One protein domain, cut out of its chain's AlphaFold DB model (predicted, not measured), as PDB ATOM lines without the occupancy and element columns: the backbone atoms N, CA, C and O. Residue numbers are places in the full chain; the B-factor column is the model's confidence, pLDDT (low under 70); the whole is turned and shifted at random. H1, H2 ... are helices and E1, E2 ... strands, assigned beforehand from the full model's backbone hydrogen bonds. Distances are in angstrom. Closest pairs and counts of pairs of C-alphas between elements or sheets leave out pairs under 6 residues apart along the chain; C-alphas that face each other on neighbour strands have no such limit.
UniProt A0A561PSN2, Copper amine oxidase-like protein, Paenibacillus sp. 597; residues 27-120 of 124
ATOM      1  N   GLN A  27     -23.659  -9.063  70.918       91.75
ATOM      2  CA  GLN A  27     -22.899  -7.817  70.990       91.75
ATOM      3  C   GLN A  27     -21.677  -7.949  70.086       91.75
ATOM      4  O   GLN A  27     -20.891  -8.878  70.249       91.75
ATOM      5  N   ALA A  28     -21.518  -7.024  69.145       95.12
ATOM      6  CA  ALA A  28     -20.364  -6.951  68.258       95.12
ATOM      7  C   ALA A  28     -19.801  -5.526  68.258       95.12
ATOM      8  O   ALA A  28     -20.527  -4.558  68.494       95.12
ATOM      9  N   TYR A  29     -18.508  -5.397  67.981       95.56
ATOM     10  CA  TYR A  29     -17.821  -4.110  67.909       95.56
ATOM     11  C   TYR A  29     -17.616  -3.684  66.458       95.56
ATOM     12  O   TYR A  29     -17.364  -4.519  65.591       95.56
ATOM     13  N   LEU A  30     -17.659  -2.377  66.190       95.00
ATOM     14  CA  LEU A  30     -17.250  -1.852  64.889       95.00
ATOM     15  C   LEU A  30     -15.766  -2.129  64.662       95.00
ATOM     16  O   LEU A  30     -14.918  -1.763  65.478       95.00
ATOM     17  N   PHE A  31     -15.454  -2.738  63.523       94.50
ATOM     18  CA  PHE A  31     -14.094  -3.037  63.116       94.50
ATOM     19  C   PHE A  31     -13.751  -2.261  61.843       94.50
ATOM     20  O   PHE A  31     -14.230  -2.569  60.756       94.50
ATOM     21  N   HIS A  32     -12.910  -1.235  61.967       90.75
ATOM     22  CA  HIS A  32     -12.496  -0.371  60.854       90.75
ATOM     23  C   HIS A  32     -11.405  -1.041  60.002       90.75
ATOM     24  O   HIS A  32     -10.262  -0.586  59.942       90.75
ATOM     25  N   ALA A  33     -11.751  -2.169  59.383       90.12
ATOM     26  CA  ALA A  33     -10.857  -2.928  58.522       90.12
ATOM     27  C   ALA A  33     -10.647  -2.240  57.163       90.12
ATOM     28  O   ALA A  33     -11.560  -1.634  56.600       90.12
ATOM     29  N   LYS A  34      -9.435  -2.385  56.616       90.31
ATOM     30  CA  LYS A  34      -9.096  -2.022  55.234       90.31
ATOM     31  C   LYS A  34      -9.041  -3.285  54.386       90.31
ATOM     32  O   LYS A  34      -8.533  -4.305  54.844       90.31
ATOM     33  N   PHE A  35      -9.515  -3.195  53.151       93.69
ATOM     34  CA  PHE A  35      -9.584  -4.318  52.227       93.69
ATOM     35  C   PHE A  35      -8.642  -4.065  51.061       93.69
ATOM     36  O   PHE A  35      -8.502  -2.931  50.613       93.69
ATOM     37  N   ILE A  36      -7.998  -5.118  50.568       93.06
ATOM     38  CA  ILE A  36      -7.281  -5.094  49.294       93.06
ATOM     39  C   ILE A  36      -8.006  -6.084  48.393       93.06
ATOM     40  O   ILE A  36      -7.959  -7.287  48.638       93.06
ATOM     41  N   ILE A  37      -8.719  -5.576  47.389       92.12
ATOM     42  CA  ILE A  37      -9.510  -6.387  46.457       92.12
ATOM     43  C   ILE A  37      -9.001  -6.078  45.057       92.12
ATOM     44  O   ILE A  37      -8.951  -4.917  44.663       92.12
ATOM     45  N   ASN A  38      -8.569  -7.109  44.325       90.19
ATOM     46  CA  ASN A  38      -7.934  -6.961  43.009       90.19
ATOM     47  C   ASN A  38      -6.744  -5.976  43.008       90.19
ATOM     48  O   ASN A  38      -6.529  -5.244  42.048       90.19
ATOM     49  N   GLY A  39      -5.977  -5.940  44.105       92.75
ATOM     50  CA  GLY A  39      -4.821  -5.049  44.271       92.75
ATOM     51  C   GLY A  39      -5.161  -3.600  44.640       92.75
ATOM     52  O   GLY A  39      -4.255  -2.828  44.941       92.75
ATOM     53  N   GLU A  40      -6.441  -3.233  44.680       91.75
ATOM     54  CA  GLU A  40      -6.896  -1.894  45.051       91.75
ATOM     55  C   GLU A  40      -7.274  -1.844  46.537       91.75
ATOM     56  O   GLU A  40      -7.991  -2.714  47.039       91.75
ATOM     57  N   MET A  41      -6.807  -0.814  47.250       93.31
ATOM     58  CA  MET A  41      -7.245  -0.557  48.622       93.31
ATOM     59  C   MET A  41      -8.676  -0.018  48.610       93.31
ATOM     60  O   MET A  41      -8.938   1.024  48.015       93.31
ATOM     61  N   LYS A  42      -9.581  -0.689  49.320       90.56
ATOM     62  CA  LYS A  42     -10.974  -0.275  49.474       90.56
ATOM     63  C   LYS A  42     -11.383  -0.229  50.945       90.56
ATOM     64  O   LYS A  42     -10.930  -1.033  51.766       90.56
ATOM     65  N   ILE A  43     -12.235   0.738  51.277       88.81
ATOM     66  CA  ILE A  43     -12.734   0.972  52.633       88.81
ATOM     67  C   ILE A  43     -14.267   0.802  52.606       88.81
ATOM     68  O   ILE A  43     -14.947   1.568  51.925       88.81
ATOM     69  N   PRO A  44     -14.846  -0.193  53.309       84.31
ATOM     70  CA  PRO A  44     -16.278  -0.478  53.222       84.31
ATOM     71  C   PRO A  44     -17.163   0.657  53.727       84.31
ATOM     72  O   PRO A  44     -18.262   0.849  53.203       84.31
ATOM     73  N   THR A  45     -16.686   1.423  54.714       82.56
ATOM     74  CA  THR A  45     -17.455   2.519  55.319       82.56
ATOM     75  C   THR A  45     -17.795   3.609  54.314       82.56
ATOM     76  O   THR A  45     -18.871   4.193  54.408       82.56
ATOM     77  N   ASP A  46     -16.950   3.817  53.304       84.31
ATOM     78  CA  ASP A  46     -17.184   4.789  52.230       84.31
ATOM     79  C   ASP A  46     -18.390   4.393  51.359       84.31
ATOM     80  O   ASP A  46     -19.010   5.231  50.714       84.31
ATOM     81  N   SER A  47     -18.751   3.107  51.361       81.06
ATOM     82  CA  SER A  47     -19.903   2.534  50.654       81.06
ATOM     83  C   SER A  47     -21.075   2.199  51.588       81.06
ATOM     84  O   SER A  47     -21.986   1.475  51.196       81.06
ATOM     85  N   GLY A  48     -21.048   2.680  52.838       89.31
ATOM     86  CA  GLY A  48     -22.091   2.418  53.837       89.31
ATOM     87  C   GLY A  48     -22.052   1.018  54.463       89.31
ATOM     88  O   GLY A  48     -22.945   0.666  55.232       89.31
ATOM     89  N   TYR A  49     -21.023   0.222  54.173       93.56
ATOM     90  CA  TYR A  49     -20.831  -1.106  54.746       93.56
ATOM     91  C   TYR A  49     -19.928  -1.049  55.983       93.56
ATOM     92  O   TYR A  49     -18.992  -0.256  56.058       93.56
ATOM     93  N   GLN A  50     -20.176  -1.923  56.956       94.31
ATOM     94  CA  GLN A  50     -19.391  -2.000  58.190       94.31
ATOM     95  C   GLN A  50     -18.854  -3.410  58.379       94.31
ATOM     96  O   GLN A  50     -19.566  -4.384  58.157       94.31
ATOM     97  N   THR A  51     -17.602  -3.519  58.805       95.50
ATOM     98  CA  THR A  51     -17.058  -4.795  59.275       95.50
ATOM     99  C   THR A  51     -17.246  -4.855  60.781       95.50
ATOM    100  O   THR A  51     -17.083  -3.847  61.472       95.50
ATOM    101  N   LEU A  52     -17.613  -6.023  61.287       96.25
ATOM    102  CA  LEU A  52     -17.848  -6.235  62.709       96.25
ATOM    103  C   LEU A  52     -16.755  -7.135  63.276       96.25
ATOM    104  O   LEU A  52     -16.281  -8.041  62.596       96.25
ATOM    105  N   ASN A  53     -16.359  -6.896  64.520       96.25
ATOM    106  CA  ASN A  53     -15.639  -7.871  65.320       96.25
ATOM    107  C   ASN A  53     -16.636  -8.529  66.272       96.25
ATOM    108  O   ASN A  53     -17.239  -7.852  67.108       96.25
ATOM    109  N   TYR A  54     -16.803  -9.834  66.124       96.25
ATOM    110  CA  TYR A  54     -17.568 -10.655  67.045       96.25
ATOM    111  C   TYR A  54     -16.684 -11.817  67.485       96.25
ATOM    112  O   TYR A  54     -16.155 -12.546  66.650       96.25
ATOM    113  N   ASP A  55     -16.477 -11.924  68.797       95.12
ATOM    114  CA  ASP A  55     -15.641 -12.951  69.433       95.12
ATOM    115  C   ASP A  55     -14.212 -13.056  68.858       95.12
ATOM    116  O   ASP A  55     -13.677 -14.132  68.617       95.12
ATOM    117  N   GLY A  56     -13.583 -11.913  68.559       94.88
ATOM    118  CA  GLY A  56     -12.229 -11.874  67.993       94.88
ATOM    119  C   GLY A  56     -12.158 -12.172  66.492       94.88
ATOM    120  O   GLY A  56     -11.071 -12.108  65.914       94.88
ATOM    121  N   HIS A  57     -13.292 -12.432  65.839       96.19
ATOM    122  CA  HIS A  57     -13.378 -12.705  64.410       96.19
ATOM    123  C   HIS A  57     -13.927 -11.508  63.633       96.19
ATOM    124  O   HIS A  57     -14.847 -10.820  64.075       96.19
ATOM    125  N   ALA A  58     -13.381 -11.277  62.439       95.81
ATOM    126  CA  ALA A  58     -13.877 -10.258  61.523       95.81
ATOM    127  C   ALA A  58     -15.047 -10.803  60.689       95.81
ATOM    128  O   ALA A  58     -14.879 -11.718  59.885       95.81
ATOM    129  N   TYR A  59     -16.217 -10.193  60.843       96.19
ATOM    130  CA  TYR A  59     -17.411 -10.448  60.049       96.19
ATOM    131  C   TYR A  59     -17.528  -9.378  58.976       96.19
ATOM    132  O   TYR A  59     -17.705  -8.191  59.262       96.19
ATOM    133  N   VAL A  60     -17.396  -9.817  57.729       95.44
ATOM    134  CA  VAL A  60     -17.263  -8.942  56.570       95.44
ATOM    135  C   VAL A  60     -18.567  -8.925  55.764       95.44
ATOM    136  O   VAL A  60     -19.151  -9.986  55.534       95.44
ATOM    137  N   PRO A  61     -19.018  -7.758  55.270       94.94
ATOM    138  CA  PRO A  61     -20.194  -7.656  54.410       94.94
ATOM    139  C   PRO A  61     -20.016  -8.423  53.097       94.94
ATOM    140  O   PRO A  61     -19.309  -7.982  52.191       94.94
ATOM    141  N   ILE A  62     -20.697  -9.561  52.972       94.94
ATOM    142  CA  ILE A  62     -20.562 -10.449  51.809       94.94
ATOM    143  C   ILE A  62     -20.877  -9.744  50.484       94.94
ATOM    144  O   ILE A  62     -20.139  -9.922  49.520       94.94
ATOM    145  N   ARG A  63     -21.908  -8.886  50.441       93.81
ATOM    146  CA  ARG A  63     -22.268  -8.115  49.239       93.81
ATOM    147  C   ARG A  63     -21.135  -7.201  48.786       93.81
ATOM    148  O   ARG A  63     -20.810  -7.191  47.607       93.81
ATOM    149  N   TYR A  64     -20.497  -6.504  49.725       94.00
ATOM    150  CA  TYR A  64     -19.373  -5.624  49.421       94.00
ATOM    151  C   TYR A  64     -18.218  -6.390  48.769       94.00
ATOM    152  O   TYR A  64     -17.696  -5.959  47.746       94.00
ATOM    153  N   ILE A  65     -17.843  -7.544  49.326       93.50
ATOM    154  CA  ILE A  65     -16.756  -8.363  48.773       93.50
ATOM    155  C   ILE A  65     -17.142  -8.931  47.410       93.50
ATOM    156  O   ILE A  65     -16.405  -8.762  46.443       93.50
ATOM    157  N   ALA A  66     -18.307  -9.567  47.327       91.75
ATOM    158  CA  ALA A  66     -18.774 -10.238  46.124       91.75
ATOM    159  C   ALA A  66     -18.922  -9.271  44.938       91.75
ATOM    160  O   ALA A  66     -18.432  -9.566  43.851       91.75
ATOM    161  N   GLU A  67     -19.527  -8.099  45.133       89.38
ATOM    162  CA  GLU A  67     -19.719  -7.124  44.052       89.38
ATOM    163  C   GLU A  67     -18.395  -6.523  43.565       89.38
ATOM    164  O   GLU A  67     -18.212  -6.355  42.360       89.38
ATOM    165  N   ASN A  68     -17.430  -6.286  44.462       89.19
ATOM    166  CA  ASN A  68     -16.081  -5.864  44.063       89.19
ATOM    167  C   ASN A  68     -15.310  -6.963  43.303       89.19
ATOM    168  O   ASN A  68     -14.364  -6.659  42.578       89.19
ATOM    169  N   LEU A  69     -15.723  -8.226  43.439       89.75
ATOM    170  CA  LEU A  69     -15.220  -9.366  42.666       89.75
ATOM    171  C   LEU A  69     -16.061  -9.658  41.407       89.75
ATOM    172  O   LEU A  69     -15.836 -10.666  40.743       89.75
ATOM    173  N   GLY A  70     -17.025  -8.799  41.058       84.44
ATOM    174  CA  GLY A  70     -17.872  -8.960  39.868       84.44
ATOM    175  C   GLY A  70     -19.025  -9.959  40.026       84.44
ATOM    176  O   GLY A  70     -19.675 -10.315  39.045       84.44
ATOM    177  N   SER A  71     -19.298 -10.412  41.249       88.00
ATOM    178  CA  SER A  71     -20.431 -11.284  41.569       88.00
ATOM    179  C   SER A  71     -21.688 -10.484  41.926       88.00
ATOM    180  O   SER A  71     -21.646  -9.275  42.165       88.00
ATOM    181  N   LYS A  72     -22.832 -11.166  41.981       86.44
ATOM    182  CA  LYS A  72     -24.109 -10.631  42.471       86.44
ATOM    183  C   LYS A  72     -24.524 -11.354  43.746       86.44
ATOM    184  O   LYS A  72     -24.272 -12.546  43.886       86.44
ATOM    185  N   VAL A  73     -25.170 -10.627  44.661       88.31
ATOM    186  CA  VAL A  73     -25.668 -11.182  45.929       88.31
ATOM    187  C   VAL A  73     -27.162 -10.930  46.079       88.31
ATOM    188  O   VAL A  73     -27.592  -9.779  46.175       88.31
ATOM    189  N   ALA A  74     -27.935 -12.009  46.168       91.06
ATOM    190  CA  ALA A  74     -29.366 -11.986  46.446       91.06
ATOM    191  C   ALA A  74     -29.656 -12.553  47.842       91.06
ATOM    192  O   ALA A  74     -28.938 -13.430  48.320       91.06
ATOM    193  N   TYR A  75     -30.707 -12.046  48.485       90.94
ATOM    194  CA  TYR A  75     -31.252 -12.614  49.715       90.94
ATOM    195  C   TYR A  75     -32.708 -12.994  49.473       90.94
ATOM    196  O   TYR A  75     -33.499 -12.148  49.056       90.94
ATOM    197  N   ASP A  76     -33.038 -14.256  49.717       89.06
ATOM    198  CA  ASP A  76     -34.400 -14.770  49.683       89.06
ATOM    199  C   ASP A  76     -34.923 -14.891  51.118       89.06
ATOM    200  O   ASP A  76     -34.425 -15.693  51.906       89.06
ATOM    201  N   GLU A  77     -35.914 -14.070  51.467       90.19
ATOM    202  CA  GLU A  77     -36.448 -14.000  52.832       90.19
ATOM    203  C   GLU A  77     -37.195 -15.279  53.235       90.19
ATOM    204  O   GLU A  77     -37.086 -15.720  54.376       90.19
ATOM    205  N   ALA A  78     -37.913 -15.907  52.298       86.88
ATOM    206  CA  ALA A  78     -38.741 -17.080  52.570       86.88
ATOM    207  C   ALA A  78     -37.911 -18.313  52.954       86.88
ATOM    208  O   ALA A  78     -38.306 -19.091  53.821       86.88
ATOM    209  N   SER A  79     -36.761 -18.491  52.307       94.19
ATOM    210  CA  SER A  79     -35.808 -19.575  52.567       94.19
ATOM    211  C   SER A  79     -34.621 -19.150  53.429       94.19
ATOM    212  O   SER A  79     -33.765 -19.983  53.718       94.19
ATOM    213  N   GLN A  80     -34.544 -17.870  53.809       91.62
ATOM    214  CA  GLN A  80     -33.413 -17.266  54.523       91.62
ATOM    215  C   GLN A  80     -32.061 -17.548  53.845       91.62
ATOM    216  O   GLN A  80     -31.040 -17.749  54.503       91.62
ATOM    217  N   THR A  81     -32.052 -17.579  52.511       91.56
ATOM    218  CA  THR A  81     -30.881 -17.975  51.722       91.56
ATOM    219  C   THR A  81     -30.179 -16.758  51.143       91.56
ATOM    220  O   THR A  81     -30.797 -15.908  50.503       91.56
ATOM    221  N   ILE A  82     -28.860 -16.693  51.333       94.00
ATOM    222  CA  ILE A  82     -27.989 -15.757  50.619       94.00
ATOM    223  C   ILE A  82     -27.380 -16.497  49.430       94.00
ATOM    224  O   ILE A  82     -26.634 -17.458  49.611       94.00
ATOM    225  N   THR A  83     -27.663 -16.021  48.221       91.62
ATOM    226  CA  THR A  83     -27.087 -16.554  46.983       91.62
ATOM    227  C   THR A  83     -26.019 -15.601  46.481       91.62
ATOM    228  O   THR A  83     -26.292 -14.417  46.280       91.62
ATOM    229  N   VAL A  84     -24.814 -16.123  46.254       90.88
ATOM    230  CA  VAL A  84     -23.732 -15.427  45.557       90.88
ATOM    231  C   VAL A  84     -23.530 -16.130  44.228       90.88
ATOM    232  O   VAL A  84     -23.241 -17.324  44.213       90.88
ATOM    233  N   ASP A  85     -23.704 -15.402  43.135       85.62
ATOM    234  CA  ASP A  85     -23.529 -15.948  41.792       85.62
ATOM    235  C   ASP A  85     -22.555 -15.085  40.996       85.62
ATOM    236  O   ASP A  85     -22.482 -13.862  41.175       85.62
ATOM    237  N   ASN A  86     -21.817 -15.727  40.099       74.31
ATOM    238  CA  ASN A  86     -21.034 -15.015  39.109       74.31
ATOM    239  C   ASN A  86     -22.033 -14.274  38.217       74.31
ATOM    240  O   ASN A  86     -22.963 -14.875  37.681       74.31
ATOM    241  N   GLY A  87     -21.880 -12.957  38.064       60.94
ATOM    242  CA  GLY A  87     -22.701 -12.237  37.095       60.94
ATOM    243  C   GLY A  87     -22.585 -12.899  35.716       60.94
ATOM    244  O   GLY A  87     -21.501 -13.326  35.316       60.94
ATOM    245  N   PHE A  88     -23.690 -13.001  34.978       63.69
ATOM    246  CA  PHE A  88     -23.623 -13.440  33.589       63.69
ATOM    247  C   PHE A  88     -23.022 -12.312  32.747       63.69
ATOM    248  O   PHE A  88     -23.683 -11.310  32.472       63.69
ATOM    249  N   ASN A  89     -21.753 -12.466  32.369       55.72
ATOM    250  CA  ASN A  89     -21.070 -11.563  31.452       55.72
ATOM    251  C   ASN A  89     -21.136 -12.148  30.042       55.72
ATOM    252  O   ASN A  89     -20.569 -13.204  29.770       55.72
ATOM    253  N   ILE A  90     -21.809 -11.441  29.141       61.34
ATOM    254  CA  ILE A  90     -21.736 -11.709  27.706       61.34
ATOM    255  C   ILE A  90     -20.587 -10.854  27.182       61.34
ATOM    256  O   ILE A  90     -20.639  -9.630  27.277       61.34
ATOM    257  N   ILE A  91     -19.537 -11.493  26.675       56.03
ATOM    258  CA  ILE A  91     -18.388 -10.815  26.075       56.03
ATOM    259  C   ILE A  91     -18.423 -11.131  24.581       56.03
ATOM    260  O   ILE A  91     -18.244 -12.284  24.196       56.03
ATOM    261  N   ASP A  92     -18.680 -10.116  23.757       59.75
ATOM    262  CA  ASP A  92     -18.468 -10.175  22.310       59.75
ATOM    263  C   ASP A  92     -17.063  -9.634  22.017       59.75
ATOM    264  O   ASP A  92     -16.721  -8.528  22.444       59.75
ATOM    265  N   ALA A  93     -16.234 -10.438  21.352       56.41
ATOM    266  CA  ALA A  93     -14.849 -10.095  21.063       56.41
ATOM    267  C   ALA A  93     -14.709  -9.010  19.978       56.41
ATOM    268  O   ALA A  93     -13.652  -8.383  19.932       56.41
ATOM    269  N   ASP A  94     -15.743  -8.759  19.153       67.94
ATOM    270  CA  ASP A  94     -15.581  -7.979  17.918       67.94
ATOM    271  C   ASP A  94     -16.475  -6.734  17.721       67.94
ATOM    272  O   ASP A  94     -16.021  -5.853  16.989       67.94
ATOM    273  N   ASN A  95     -17.672  -6.541  18.317       57.22
ATOM    274  CA  ASN A  95     -18.283  -5.184  18.365       57.22
ATOM    275  C   ASN A  95     -19.625  -4.981  19.103       57.22
ATOM    276  O   ASN A  95     -20.510  -5.821  19.087       57.22
ATOM    277  N   ARG A  96     -19.777  -3.722  19.562       56.84
ATOM    278  CA  ARG A  96     -20.958  -2.820  19.629       56.84
ATOM    279  C   ARG A  96     -22.343  -3.422  19.934       56.84
ATOM    280  O   ARG A  96     -23.047  -3.891  19.051       56.84
ATOM    281  N   GLU A  97     -22.753  -3.168  21.178       54.69
ATOM    282  CA  GLU A  97     -24.117  -3.224  21.731       54.69
ATOM    283  C   GLU A  97     -24.767  -4.608  21.826       54.69
ATOM    284  O   GLU A  97     -25.516  -5.065  20.965       54.69
ATOM    285  N   ILE A  98     -24.566  -5.228  22.989       58.03
ATOM    286  CA  ILE A  98     -25.385  -6.340  23.464       58.03
ATOM    287  C   ILE A  98     -26.747  -5.779  23.888       58.03
ATOM    288  O   ILE A  98     -26.833  -5.006  24.842       58.03
ATOM    289  N   ASN A  99     -27.815  -6.198  23.209       56.50
ATOM    290  CA  ASN A  99     -29.187  -5.846  23.562       56.50
ATOM    291  C   ASN A  99     -29.933  -7.095  24.052       56.50
ATOM    292  O   ASN A  99     -30.055  -8.094  23.339       56.50
ATOM    293  N   ALA A 100     -30.453  -7.041  25.279       55.62
ATOM    294  CA  ALA A 100     -31.329  -8.077  25.816       55.62
ATOM    295  C   ALA A 100     -32.792  -7.712  25.523       55.62
ATOM    296  O   ALA A 100     -33.277  -6.670  25.961       55.62
ATOM    297  N   GLY A 101     -33.500  -8.572  24.786       55.41
ATOM    298  CA  GLY A 101     -34.910  -8.387  24.445       55.41
ATOM    299  C   GLY A 101     -35.757  -9.551  24.951       55.41
ATOM    300  O   GLY A 101     -35.341 -10.703  24.881       55.41
ATOM    301  N   TYR A 102     -36.968  -9.258  25.434       53.31
ATOM    302  CA  TYR A 102     -37.902 -10.247  25.989       53.31
ATOM    303  C   TYR A 102     -37.279 -11.118  27.086       53.31
ATOM    304  O   TYR A 102     -36.881 -12.248  26.832       53.31
ATOM    305  N   LEU A 103     -37.257 -10.624  28.323       68.31
ATOM    306  CA  LEU A 103     -37.107 -11.484  29.496       68.31
ATOM    307  C   LEU A 103     -38.507 -11.819  30.011       68.31
ATOM    308  O   LEU A 103     -39.279 -10.926  30.352       68.31
ATOM    309  N   SER A 104     -38.842 -13.104  30.041       65.31
ATOM    310  CA  SER A 104     -40.083 -13.609  30.624       65.31
ATOM    311  C   SER A 104     -39.747 -14.559  31.761       65.31
ATOM    312  O   SER A 104     -38.881 -15.426  31.627       65.31
ATOM    313  N   ILE A 105     -40.422 -14.380  32.888       72.25
ATOM    314  CA  ILE A 105     -40.291 -15.258  34.044       72.25
ATOM    315  C   ILE A 105     -41.479 -16.209  34.007       72.25
ATOM    316  O   ILE A 105     -42.626 -15.768  34.000       72.25
ATOM    317  N   THR A 106     -41.207 -17.509  33.948       79.62
ATOM    318  CA  THR A 106     -42.234 -18.553  34.028       79.62
ATOM    319  C   THR A 106     -41.939 -19.442  35.224       79.62
ATOM    320  O   THR A 106     -40.797 -19.840  35.428       79.62
ATOM    321  N   ASN A 107     -42.958 -19.774  36.011       83.62
ATOM    322  CA  ASN A 107     -42.806 -20.736  37.098       83.62
ATOM    323  C   ASN A 107     -42.829 -22.155  36.516       83.62
ATOM    324  O   ASN A 107     -43.842 -22.574  35.957       83.62
ATOM    325  N   GLU A 108     -41.731 -22.896  36.657       81.06
ATOM    326  CA  GLU A 108     -41.643 -24.313  36.303       81.06
ATOM    327  C   GLU A 108     -41.418 -25.133  37.584       81.06
ATOM    328  O   GLU A 108     -40.322 -25.205  38.145       81.06
ATOM    329  N   GLY A 109     -42.495 -25.732  38.098       81.69
ATOM    330  CA  GLY A 109     -42.462 -26.475  39.358       81.69
ATOM    331  C   GLY A 109     -42.188 -25.566  40.562       81.69
ATOM    332  O   GLY A 109     -42.976 -24.670  40.850       81.69
ATOM    333  N   LYS A 110     -41.089 -25.820  41.286       82.88
ATOM    334  CA  LYS A 110     -40.661 -25.030  42.461       82.88
ATOM    335  C   LYS A 110     -39.674 -23.906  42.124       82.88
ATOM    336  O   LYS A 110     -39.170 -23.263  43.039       82.88
ATOM    337  N   HIS A 111     -39.372 -23.689  40.846       61.12
ATOM    338  CA  HIS A 111     -38.353 -22.735  40.423       61.12
ATOM    339  C   HIS A 111     -38.915 -21.750  39.398       61.12
ATOM    340  O   HIS A 111     -39.747 -22.098  38.560       61.12
ATOM    341  N   SER A 112     -38.426 -20.514  39.453       80.94
ATOM    342  CA  SER A 112     -38.666 -19.513  38.417       80.94
ATOM    343  C   SER A 112     -37.632 -19.690  37.311       80.94
ATOM    344  O   SER A 112     -36.431 -19.627  37.562       80.94
ATOM    345  N   VAL A 113     -38.094 -19.897  36.082       79.94
ATOM    346  CA  VAL A 113     -37.252 -19.995  34.891       79.94
ATOM    347  C   VAL A 113     -37.327 -18.679  34.135       79.94
ATOM    348  O   VAL A 113     -38.405 -18.235  33.733       79.94
ATOM    349  N   ILE A 114     -36.170 -18.055  33.928       78.69
ATOM    350  CA  ILE A 114     -36.044 -16.865  33.089       78.69
ATOM    351  C   ILE A 114     -35.758 -17.342  31.669       78.69
ATOM    352  O   ILE A 114     -34.694 -17.890  31.388       78.69
ATOM    353  N   LYS A 115     -36.719 -17.139  30.769       78.50
ATOM    354  CA  LYS A 115     -36.540 -17.368  29.334       78.50
ATOM    355  C   LYS A 115     -36.441 -16.025  28.648       78.50
ATOM    356  O   LYS A 115     -37.312 -15.172  28.833       78.50
ATOM    357  N   GLY A 116     -35.418 -15.857  27.825       72.31
ATOM    358  CA  GLY A 116     -35.331 -14.679  26.989       72.31
ATOM    359  C   GLY A 116     -34.487 -14.855  25.752       72.31
ATOM    360  O   GLY A 116     -33.829 -15.879  25.571       72.31
ATOM    361  N   LYS A 117     -34.569 -13.861  24.870       70.69
ATOM    362  CA  LYS A 117     -33.805 -13.833  23.629       70.69
ATOM    363  C   LYS A 117     -32.618 -12.905  23.813       70.69
ATOM    364  O   LYS A 117     -32.770 -11.705  24.034       70.69
ATOM    365  N   LEU A 118     -31.432 -13.483  23.716       68.38
ATOM    366  CA  LEU A 118     -30.215 -12.706  23.615       68.38
ATOM    367  C   LEU A 118     -29.904 -12.483  22.140       68.38
ATOM    368  O   LEU A 118     -29.849 -13.442  21.371       68.38
ATOM    369  N   TYR A 119     -29.707 -11.226  21.765       62.62
ATOM    370  CA  TYR A 119     -29.329 -10.855  20.413       62.62
ATOM    371  C   TYR A 119     -27.886 -10.368  20.413       62.62
ATOM    372  O   TYR A 119     -27.497  -9.548  21.244       62.62
ATOM    373  N   ILE A 120     -27.101 -10.914  19.486       62.44
ATOM    374  CA  ILE A 120     -25.696 -10.571  19.275       62.44
ATOM    375  C   ILE A 120     -25.587 -10.106  17.819       62.44
ATOM    376  O   ILE A 120     -25.875 -10.884  16.908       62.44
TER     377      ILE A 120
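This is residues 27 to 120 of the 124 residues of the protein "Copper amine oxidase-like protein" of Paenibacillus sp. 597 (UniProt A0A561PSN2). A flat, loose row of small parts runs along the longest axis: the little sheet E1, E4 and E5, with the hairpin E2 and E3 and the short helix H1 set off to one side, then H2 packed on the hairpin E6 and E7 in the middle, then the long hairpin E8 and E9 as a separate arm at the far end. A stretch with no named element, residues 87 to 98, leads to that arm, and residues 76 to 81 stick out. The printed part has 94 residues with two named helices and nine named strands, in the order E1 E2 E3 H1 E4 E5 H2 E6 E7 E8 E9; the four sheets, E1 - E4 - E5, E2 - E3, E6 - E7 and E8 - E9, are antiparallel. The class is mostly strand, and the whole is only just loose, close to extended, with a radius of gyration of the C-alphas of 18.4 A and spans of 49 by 39 by 17 A.

E1, residues 29 to 31, is an edge strand, antiparallel to the inner strand E4, residues 51 to 54, at 136 degrees; N 31 and O 51 are 2.8 A apart, within hydrogen-bond range. E4 forms a hairpin with the other edge strand E5, residues 57 to 59, with N 59 and O 52 at 2.8 A. E2, residues 35 to 37, and E3, residues 40 to 42, form a hairpin with N 42 and O 35 at 2.8 A. H1, residues 44 to 47, and H2, residues 62 to 68, are not on the sheet of E1, E4 and E5. They are close but not clearly touching, the closest C-alphas being those of Pro 44 and Tyr 64, 7.1 A apart. E6, residues 71 to 76, and E7, residues 81 to 86, form a hairpin at 159 degrees, with N 72 and O 85 at 2.8 A. The closest C-alphas of H2 and E6 are those of Arg 63 and Val 73, 5.7 A apart. E8, residues 99 to 108, and E9, residues 111 to 119, form a hairpin with N 104 and O 115 at 2.8 A; both are apart from H2, E6 and E7, among others. In H2 every O i to N i+4 pair is within hydrogen-bond range; H1 is too short for such a pair.

E1 begins at C-alpha 29, (-17.821, -4.110, 67.909). E1, E2, E3, H1, E4 and E5 are short, and H2 is 10.1 A long from first to last C-alpha. E6 measures 16.5 A and E7 16.3 A. E8, the longest strand by residues, measures 25.7 A, and E9 25.0 A, ending at C-alpha 119, (-29.329, -10.855, 20.413).

The C-alphas of Gln 27 and Asp 94, the two farthest apart, are 53.6 A apart. The printed part has no cut. The link from E7 to E8, with 12 residues, is long, and the other links are tight. The mean pLDDT of the printed part is 82.3; 22 residues are under 70, namely 87 to 104, 111 and 118 to 120.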